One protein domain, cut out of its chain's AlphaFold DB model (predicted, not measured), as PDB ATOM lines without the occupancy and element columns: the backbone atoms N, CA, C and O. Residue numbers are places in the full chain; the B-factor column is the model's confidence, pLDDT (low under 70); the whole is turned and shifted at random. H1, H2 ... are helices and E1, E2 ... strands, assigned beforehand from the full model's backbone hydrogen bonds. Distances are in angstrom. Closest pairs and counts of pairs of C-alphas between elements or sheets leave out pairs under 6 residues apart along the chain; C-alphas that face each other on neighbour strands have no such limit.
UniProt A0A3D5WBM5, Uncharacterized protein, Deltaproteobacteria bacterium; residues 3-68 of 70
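Overview. This is residues 3 to 68 of the 70 residues of an uncharacterized protein of Deltaproteobacteria bacterium (UniProt A0A3D5WBM5). An open, curving arm with two separate helices, H1 and H2, leads into a small body in which one longer helix, H3, packs on a two-stranded hairpin of E1 and E2. Residues 3 to 23 stick out from that body, and H1 and H2 touch no helix. The printed part has 66 residues with three named helices and two named strands, in the order H1 H2 H3 E1 E2; the sheet, order E1 - E2, is antiparallel, and the class is mixed. The whole is loose, with a radius of gyration of the C-alphas of 14.6 A and spans of 37 by 29 by 20 A.

Arrangement. H1, residues 5 to 13, is apart from H2, residues 20 to 28. H2 is apart from H3, residues 35 to 48. The closest C-alphas of H3 and E1, residues 52 to 60, are those of Leu 43 and Val 54, 6.4 A apart. The closest C-alphas of H3 and E2, residues 63 to 68, are those of Leu 46 and Gly 68, 7.1 A apart. E1 and E2 form a hairpin, antiparallel at 167 degrees between directions; N 57 and O 65, at 2.8 A, and N 67 and O 55, at 3.0 A, are within hydrogen-bond range. Every O i to N i+4 pair is within that range in H1 and H2, and 9 of 10 in H3.

Along the chain. H1 begins at C-alpha 5 (11.778, -38.943, 25.077). H3 measures 20.1 A from first to last C-alpha, E1 23.3 A and E2 17.1 A. E2 ends at C-alpha 68 (-10.780, -29.124, 23.593).

Size, cuts and confidence. The C-alphas farthest apart, those of Glu 17 and Gly 50, are 37.4 A apart. The printed part has no cut, and no link is long. Residues 3 to 37 have pLDDT under 70; the mean of the printed part is 70.8.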
ATOM      1  N   ARG A   3       8.745 -38.391  30.121       50.19
ATOM      2  CA  ARG A   3       8.193 -37.317  29.265       50.19
ATOM      3  C   ARG A   3       9.217 -36.599  28.378       50.19
ATOM      4  O   ARG A   3       8.817 -35.818  27.530       50.19
ATOM      5  N   ASP A   4      10.501 -36.868  28.535       51.50
ATOM      6  CA  ASP A   4      11.555 -36.200  27.774       51.50
ATOM      7  C   ASP A   4      11.825 -36.890  26.427       51.50
ATOM      8  O   ASP A   4      12.335 -36.272  25.495       51.50
ATOM      9  N   THR A   5      11.428 -38.160  26.272       52.72
ATOM     10  CA  THR A   5      11.778 -38.943  25.077       52.72
ATOM     11  C   THR A   5      10.972 -38.555  23.835       52.72
ATOM     12  O   THR A   5      11.498 -38.653  22.733       52.72
ATOM     13  N   TRP A   6       9.734 -38.062  23.979       54.09
ATOM     14  CA  TRP A   6       8.871 -37.744  22.824       54.09
ATOM     15  C   TRP A   6       9.301 -36.478  22.067       54.09
ATOM     16  O   TRP A   6       9.089 -36.376  20.859       54.09
ATOM     17  N   ILE A   7       9.905 -35.511  22.768       56.66
ATOM     18  CA  ILE A   7      10.381 -34.251  22.175       56.66
ATOM     19  C   ILE A   7      11.604 -34.531  21.303       56.66
ATOM     20  O   ILE A   7      11.662 -34.083  20.158       56.66
ATOM     21  N   VAL A   8      12.535 -35.336  21.823       63.28
ATOM     22  CA  VAL A   8      13.735 -35.776  21.100       63.28
ATOM     23  C   VAL A   8      13.345 -36.579  19.861       63.28
ATOM     24  O   VAL A   8      13.855 -36.333  18.770       63.28
ATOM     25  N   GLU A   9      12.374 -37.483  19.993       61.22
ATOM     26  CA  GLU A   9      11.890 -38.299  18.880       61.22
ATOM     27  C   GLU A   9      11.296 -37.428  17.758       61.22
ATOM     28  O   GLU A   9      11.659 -37.585  16.591       61.22
ATOM     29  N   ARG A  10      10.485 -36.410  18.088       59.41
ATOM     30  CA  ARG A  10       9.947 -35.478  17.080       59.41
ATOM     31  C   ARG A  10      10.995 -34.563  16.453       59.41
ATOM     32  O   ARG A  10      10.877 -34.274  15.264       59.41
ATOM     33  N   GLN A  11      12.024 -34.154  17.195       56.34
ATOM     34  CA  GLN A  11      13.135 -33.376  16.634       56.34
ATOM     35  C   GLN A  11      13.912 -34.163  15.571       56.34
ATOM     36  O   GLN A  11      14.339 -33.586  14.577       56.34
ATOM     37  N   THR A  12      14.051 -35.484  15.729       58.59
ATOM     38  CA  THR A  12      14.747 -36.314  14.729       58.59
ATOM     39  C   THR A  12      13.939 -36.532  13.447       58.59
ATOM     40  O   THR A  12      14.525 -36.665  12.372       58.59
ATOM     41  N   VAL A  13      12.604 -36.528  13.546       59.41
ATOM     42  CA  VAL A  13      11.682 -36.675  12.406       59.41
ATOM     43  C   VAL A  13      11.579 -35.382  11.587       59.41
ATOM     44  O   VAL A  13      11.446 -35.433  10.367       59.41
ATOM     45  N   LEU A  14      11.681 -34.218  12.233       54.84
ATOM     46  CA  LEU A  14      11.528 -32.892  11.622       54.84
ATOM     47  C   LEU A  14      12.873 -32.264  11.222       54.84
ATOM     48  O   LEU A  14      13.140 -31.108  11.536       54.84
ATOM     49  N   LYS A  15      13.714 -32.993  10.475       51.25
ATOM     50  CA  LYS A  15      14.845 -32.408   9.722       51.25
ATOM     51  C   LYS A  15      14.339 -31.444   8.623       51.25
ATOM     52  O   LYS A  15      14.521 -31.698   7.438       51.25
ATOM     53  N   SER A  16      13.669 -30.358   9.002       49.69
ATOM     54  CA  SER A  16      13.354 -29.221   8.143       49.69
ATOM     55  C   SER A  16      14.240 -28.050   8.547       49.69
ATOM     56  O   SER A  16      14.232 -27.624   9.701       49.69
ATOM     57  N   GLU A  17      15.007 -27.563   7.579       50.19
ATOM     58  CA  GLU A  17      15.990 -26.478   7.639       50.19
ATOM     59  C   GLU A  17      15.346 -25.111   7.912       50.19
ATOM     60  O   GLU A  17      15.298 -24.222   7.066       50.19
ATOM     61  N   THR A  18      14.818 -24.910   9.109       51.38
ATOM     62  CA  THR A  18      14.553 -23.564   9.614       51.38
ATOM     63  C   THR A  18      14.965 -23.565  11.067       51.38
ATOM     64  O   THR A  18      14.348 -24.238  11.888       51.38
ATOM     65  N   GLU A  19      16.080 -22.896  11.355       57.31
ATOM     66  CA  GLU A  19      16.692 -22.848  12.679       57.31
ATOM     67  C   GLU A  19      15.628 -22.462  13.712       57.31
ATOM     68  O   GLU A  19      15.117 -21.344  13.723       57.31
ATOM     69  N   TYR A  20      15.244 -23.425  14.553       56.00
ATOM     70  CA  TYR A  20      14.202 -23.272  15.571       56.00
ATOM     71  C   TYR A  20      14.433 -22.038  16.455       56.00
ATOM     72  O   TYR A  20      13.485 -21.346  16.829       56.00
ATOM     73  N   GLU A  21      15.700 -21.726  16.717       55.94
ATOM     74  CA  GLU A  21      16.138 -20.546  17.460       55.94
ATOM     75  C   GLU A  21      15.778 -19.227  16.764       55.94
ATOM     76  O   GLU A  21      15.445 -18.243  17.418       55.94
ATOM     77  N   ASP A  22      15.754 -19.206  15.435       60.44
ATOM     78  CA  ASP A  22      15.484 -18.019  14.630       60.44
ATOM     79  C   ASP A  22      13.991 -17.637  14.668       60.44
ATOM     80  O   ASP A  22      13.617 -16.460  14.702       60.44
ATOM     81  N   ILE A  23      13.112 -18.643  14.752       60.69
ATOM     82  CA  ILE A  23      11.678 -18.455  15.013       60.69
ATOM     83  C   ILE A  23      11.473 -17.938  16.439       60.69
ATOM     84  O   ILE A  23      10.714 -16.991  16.642       60.69
ATOM     85  N   ILE A  24      12.153 -18.519  17.429       57.91
ATOM     86  CA  ILE A  24      12.031 -18.110  18.836       57.91
ATOM     87  C   ILE A  24      12.516 -16.667  19.016       57.91
ATOM     88  O   ILE A  24      11.795 -15.841  19.582       57.91
ATOM     89  N   SER A  25      13.677 -16.328  18.460       61.31
ATOM     90  CA  SER A  25      14.283 -14.993  18.509       61.31
ATOM     91  C   SER A  25      13.336 -13.904  17.986       61.31
ATOM     92  O   SER A  25      13.087 -12.906  18.671       61.31
ATOM     93  N   LYS A  26      12.671 -14.143  16.844       60.69
ATOM     94  CA  LYS A  26      11.684 -13.215  16.253       60.69
ATOM     95  C   LYS A  26      10.457 -12.967  17.139       60.69
ATOM     96  O   LYS A  26       9.836 -11.912  17.031       60.69
ATOM     97  N   HIS A  27      10.124 -13.898  18.033       53.44
ATOM     98  CA  HIS A  27       8.949 -13.820  18.908       53.44
ATOM     99  C   HIS A  27       9.273 -13.442  20.364       53.44
ATOM    100  O   HIS A  27       8.349 -13.319  21.167       53.44
ATOM    101  N   THR A  28      10.551 -13.255  20.717       53.34
ATOM    102  CA  THR A  28      10.994 -13.008  22.108       53.34
ATOM    103  C   THR A  28      11.397 -11.545  22.362       53.34
ATOM    104  O   THR A  28      11.535 -11.125  23.507       53.34
ATOM    105  N   GLY A  29      11.529 -10.723  21.313       46.78
ATOM    106  CA  GLY A  29      12.083  -9.364  21.400       46.78
ATOM    107  C   GLY A  29      11.178  -8.248  21.947       46.78
ATOM    108  O   GLY A  29      11.643  -7.113  22.023       46.78
ATOM    109  N   LYS A  30       9.910  -8.496  22.304       47.69
ATOM    110  CA  LYS A  30       9.002  -7.449  22.822       47.69
ATOM    111  C   LYS A  30       8.073  -8.006  23.908       47.69
ATOM    112  O   LYS A  30       7.214  -8.829  23.628       47.69
ATOM    113  N   GLU A  31       8.292  -7.552  25.141       52.19
ATOM    114  CA  GLU A  31       7.401  -7.639  26.311       52.19
ATOM    115  C   GLU A  31       6.765  -9.008  26.624       52.19
ATOM    116  O   GLU A  31       5.602  -9.312  26.349       52.19
ATOM    117  N   HIS A  32       7.559  -9.814  27.327       50.06
ATOM    118  CA  HIS A  32       7.302 -11.188  27.763       50.06
ATOM    119  C   HIS A  32       6.152 -11.362  28.791       50.06
ATOM    120  O   HIS A  32       5.824 -12.487  29.163       50.06
ATOM    121  N   HIS A  33       5.490 -10.284  29.230       45.41
ATOM    122  CA  HIS A  33       4.323 -10.348  30.127       45.41
ATOM    123  C   HIS A  33       2.973 -10.475  29.386       45.41
ATOM    124  O   HIS A  33       1.980 -10.846  30.003       45.41
ATOM    125  N   SER A  34       2.938 -10.258  28.066       48.00
ATOM    126  CA  SER A  34       1.708 -10.208  27.247       48.00
ATOM    127  C   SER A  34       1.151 -11.569  26.796       48.00
ATOM    128  O   SER A  34       0.083 -11.651  26.192       48.00
ATOM    129  N   LYS A  35       1.853 -12.681  27.062       54.62
ATOM    130  CA  LYS A  35       1.515 -13.983  26.453       54.62
ATOM    131  C   LYS A  35       0.468 -14.812  27.202       54.62
ATOM    132  O   LYS A  35       0.081 -15.877  26.720       54.62
ATOM    133  N   LEU A  36       0.021 -14.359  28.374       52.84
ATOM    134  CA  LEU A  36      -1.127 -14.960  29.065       52.84
ATOM    135  C   LEU A  36      -2.450 -14.518  28.437       52.84
ATOM    136  O   LEU A  36      -3.335 -15.359  28.290       52.84
ATOM    137  N   ASP A  37      -2.540 -13.264  27.995       60.88
ATOM    138  CA  ASP A  37      -3.748 -12.722  27.367       60.88
ATOM    139  C   ASP A  37      -4.031 -13.443  26.046       60.88
ATOM    140  O   ASP A  37      -5.109 -13.998  25.862       60.88
ATOM    141  N   ILE A  38      -3.007 -13.611  25.201       77.94
ATOM    142  CA  ILE A  38      -3.140 -14.306  23.909       77.94
ATOM    143  C   ILE A  38      -3.590 -15.763  24.081       77.94
ATOM    144  O   ILE A  38      -4.462 -16.232  23.353       77.94
ATOM    145  N   LEU A  39      -3.007 -16.501  25.034       83.88
ATOM    146  CA  LEU A  39      -3.402 -17.895  25.263       83.88
ATOM    147  C   LEU A  39      -4.825 -17.980  25.828       83.88
ATOM    148  O   LEU A  39      -5.586 -18.869  25.458       83.88
ATOM    149  N   THR A  40      -5.192 -17.053  26.708       87.31
ATOM    150  CA  THR A  40      -6.539 -16.989  27.282       87.31
ATOM    151  C   THR A  40      -7.579 -16.712  26.199       87.31
ATOM    152  O   THR A  40      -8.582 -17.420  26.135       87.31
ATOM    153  N   ASP A  41      -7.308 -15.774  25.292       90.62
ATOM    154  CA  ASP A  41      -8.175 -15.469  24.151       90.62
ATOM    155  C   ASP A  41      -8.324 -16.669  23.210       90.62
ATOM    156  O   ASP A  41      -9.426 -16.989  22.764       90.62
ATOM    157  N   GLN A  42      -7.232 -17.396  22.958       90.31
ATOM    158  CA  GLN A  42      -7.252 -18.622  22.157       90.31
ATOM    159  C   GLN A  42      -8.105 -19.730  22.796       90.31
ATOM    160  O   GLN A  42      -8.849 -20.419  22.094       90.31
ATOM    161  N   LEU A  43      -8.027 -19.900  24.118       93.69
ATOM    162  CA  LEU A  43      -8.873 -20.842  24.856       93.69
ATOM    163  C   LEU A  43     -10.340 -20.393  24.850       93.69
ATOM    164  O   LEU A  43     -11.235 -21.213  24.665       93.69
ATOM    165  N   ASN A  44     -10.603 -19.100  25.031       94.44
ATOM    166  CA  ASN A  44     -11.962 -18.566  25.004       94.44
ATOM    167  C   ASN A  44     -12.598 -18.734  23.621       94.44
ATOM    168  O   ASN A  44     -13.715 -19.231  23.542       94.44
ATOM    169  N   GLY A  45     -11.857 -18.498  22.536       94.94
ATOM    170  CA  GLY A  45     -12.349 -18.747  21.180       94.94
ATOM    171  C   GLY A  45     -12.781 -20.202  20.943       94.94
ATOM    172  O   GLY A  45     -13.784 -20.452  20.279       94.94
ATOM    173  N   LEU A  46     -12.077 -21.182  21.525       94.44
ATOM    174  CA  LEU A  46     -12.504 -22.586  21.462       94.44
ATOM    175  C   LEU A  46     -13.814 -22.818  22.227       94.44
ATOM    176  O   LEU A  46     -14.705 -23.504  21.720       94.44
ATOM    177  N   LYS A  47     -13.955 -22.229  23.420       95.50
ATOM    178  CA  LYS A  47     -15.186 -22.326  24.221       95.50
ATOM    179  C   LYS A  47     -16.372 -21.687  23.502       95.50
ATOM    180  O   LYS A  47     -17.443 -22.289  23.461       95.50
ATOM    181  N   ASP A  48     -16.166 -20.530  22.879       97.44
ATOM    182  CA  ASP A  48     -17.208 -19.778  22.172       97.44
ATOM    183  C   ASP A  48     -17.751 -20.542  20.958       97.44
ATOM    184  O   ASP A  48     -18.945 -20.502  20.666       97.44
ATOM    185  N   VAL A  49     -16.894 -21.307  20.275       96.00
ATOM    186  CA  VAL A  49     -17.287 -22.182  19.153       96.00
ATOM    187  C   VAL A  49     -17.922 -23.502  19.640       96.00
ATOM    188  O   VAL A  49     -18.391 -24.310  18.837       96.00
ATOM    189  N   GLY A  50     -17.993 -23.718  20.957       96.00
ATOM    190  CA  GLY A  50     -18.691 -24.843  21.580       96.00
ATOM    191  C   GLY A  50     -17.812 -26.051  21.899       96.00
ATOM    192  O   GLY A  50     -18.350 -27.113  22.215       96.00
ATOM    193  N   PHE A  51     -16.482 -25.920  21.842       96.12
ATOM    194  CA  PHE A  51     -15.603 -26.971  22.347       96.12
ATOM    195  C   PHE A  51     -15.735 -27.086  23.873       96.12
ATOM    196  O   PHE A  51     -15.806 -26.097  24.602       96.12
ATOM    197  N   LYS A  52     -15.744 -28.324  24.357       94.25
ATOM    198  CA  LYS A  52     -15.780 -28.717  25.766       94.25
ATOM    199  C   LYS A  52     -14.394 -29.143  26.231       94.25
ATOM    200  O   LYS A  52     -13.539 -29.474  25.415       94.25
ATOM    201  N   ASP A  53     -14.178 -29.151  27.543       94.25
ATOM    202  CA  ASP A  53     -12.898 -29.544  28.155       94.25
ATOM    203  C   ASP A  53     -11.700 -28.794  27.550       94.25
ATOM    204  O   ASP A  53     -10.651 -29.373  27.268       94.25
ATOM    205  N   VAL A  54     -11.911 -27.503  27.275       95.25
ATOM    206  CA  VAL A  54     -10.900 -26.632  26.684       95.25
ATOM    207  C   VAL A  54      -9.841 -26.307  27.727       95.25
ATOM    208  O   VAL A  54     -10.151 -25.654  28.726       95.25
ATOM    209  N   ASP A  55      -8.602 -26.718  27.467       92.62
ATOM    210  CA  ASP A  55      -7.472 -26.496  28.367       92.62
ATOM    211  C   ASP A  55      -6.129 -26.410  27.616       92.62
ATOM    212  O   ASP A  55      -6.013 -26.737  26.429       92.62
ATOM    213  N   CYS A  56      -5.093 -25.953  28.320       89.38
ATOM    214  CA  CYS A  56      -3.703 -25.960  27.890       89.38
ATOM    215  C   CYS A  56      -2.973 -27.167  28.495       89.38
ATOM    216  O   CYS A  56      -2.667 -27.204  29.684       89.38
ATOM    217  N   PHE A  57      -2.651 -28.154  27.663       87.38
ATOM    218  CA  PHE A  57      -2.042 -29.418  28.093       87.38
ATOM    219  C   PHE A  57      -0.524 -29.333  28.251       87.38
ATOM    220  O   PHE A  57       0.080 -30.132  28.968       87.38
ATOM    221  N   TYR A  58       0.110 -28.388  27.559       81.69
ATOM    222  CA  TYR A  58       1.552 -28.200  27.618       81.69
ATOM    223  C   TYR A  58       1.908 -26.744  27.361       81.69
ATOM    224  O   TYR A  58       1.423 -26.150  26.403       81.69
ATOM    225  N   LYS A  59       2.802 -26.183  28.175       81.19
ATOM    226  CA  LYS A  59       3.358 -24.848  27.958       81.19
ATOM    227  C   LYS A  59       4.857 -24.871  28.216       81.19
ATOM    228  O   LYS A  59       5.294 -25.245  29.300       81.19
ATOM    229  N   TYR A  60       5.627 -24.438  27.227       77.50
ATOM    230  CA  TYR A  60       7.074 -24.289  27.312       77.50
ATOM    231  C   TYR A  60       7.478 -22.930  26.744       77.50
ATOM    232  O   TYR A  60       7.509 -22.722  25.529       77.50
ATOM    233  N   GLY A  61       7.724 -21.980  27.649       76.38
ATOM    234  CA  GLY A  61       8.002 -20.587  27.310       76.38
ATOM    235  C   GLY A  61       6.907 -19.989  26.425       76.38
ATOM    236  O   GLY A  61       5.759 -19.822  26.846       76.38
ATOM    237  N   ILE A  62       7.280 -19.687  25.184       74.19
ATOM    238  CA  ILE A  62       6.421 -19.072  24.176       74.19
ATOM    239  C   ILE A  62       5.507 -20.056  23.433       74.19
ATOM    240  O   ILE A  62       4.639 -19.599  22.684       74.19
ATOM    241  N   PHE A  63       5.702 -21.362  23.618       77.38
ATOM    242  CA  PHE A  63       4.925 -22.417  22.975       77.38
ATOM    243  C   PHE A  63       3.881 -22.976  23.935       77.38
ATOM    244  O   PHE A  63       4.179 -23.258  25.097       77.38
ATOM    245  N   ALA A  64       2.665 -23.172  23.435       83.88
ATOM    246  CA  ALA A  64       1.583 -23.815  24.163       83.88
ATOM    247  C   ALA A  64       0.870 -24.818  23.249       83.88
ATOM    248  O   ALA A  64       0.592 -24.512  22.091       83.88
ATOM    249  N   MET A  65       0.575 -26.009  23.767       85.75
ATOM    250  CA  MET A  65      -0.381 -26.937  23.175       85.75
ATOM    251  C   MET A  65      -1.667 -26.857  23.985       85.75
ATOM    252  O   MET A  65      -1.693 -27.219  25.161       85.75
ATOM    253  N   TYR A  66      -2.724 -26.390  23.340       91.88
ATOM    254  CA  TYR A  66      -4.044 -26.231  23.924       91.88
ATOM    255  C   TYR A  66      -5.108 -26.754  22.961       91.88
ATOM    256  O   TYR A  66      -4.873 -26.869  21.758       91.88
ATOM    257  N   GLY A  67      -6.273 -27.103  23.490       91.75
ATOM    258  CA  GLY A  67      -7.365 -27.659  22.700       91.75
ATOM    259  C   GLY A  67      -8.554 -28.051  23.565       91.75
ATOM    260  O   GLY A  67      -8.517 -27.898  24.780       91.75
ATOM    261  N   GLY A  68      -9.597 -28.576  22.930       92.94
ATOM    262  CA  GLY A  68     -10.780 -29.124  23.593       92.94
ATOM    263  C   GLY A  68     -11.451 -30.188  22.725       92.94
ATOM    264  O   GLY A  68     -11.040 -30.431  21.587       92.94
TER     265      GLY A  68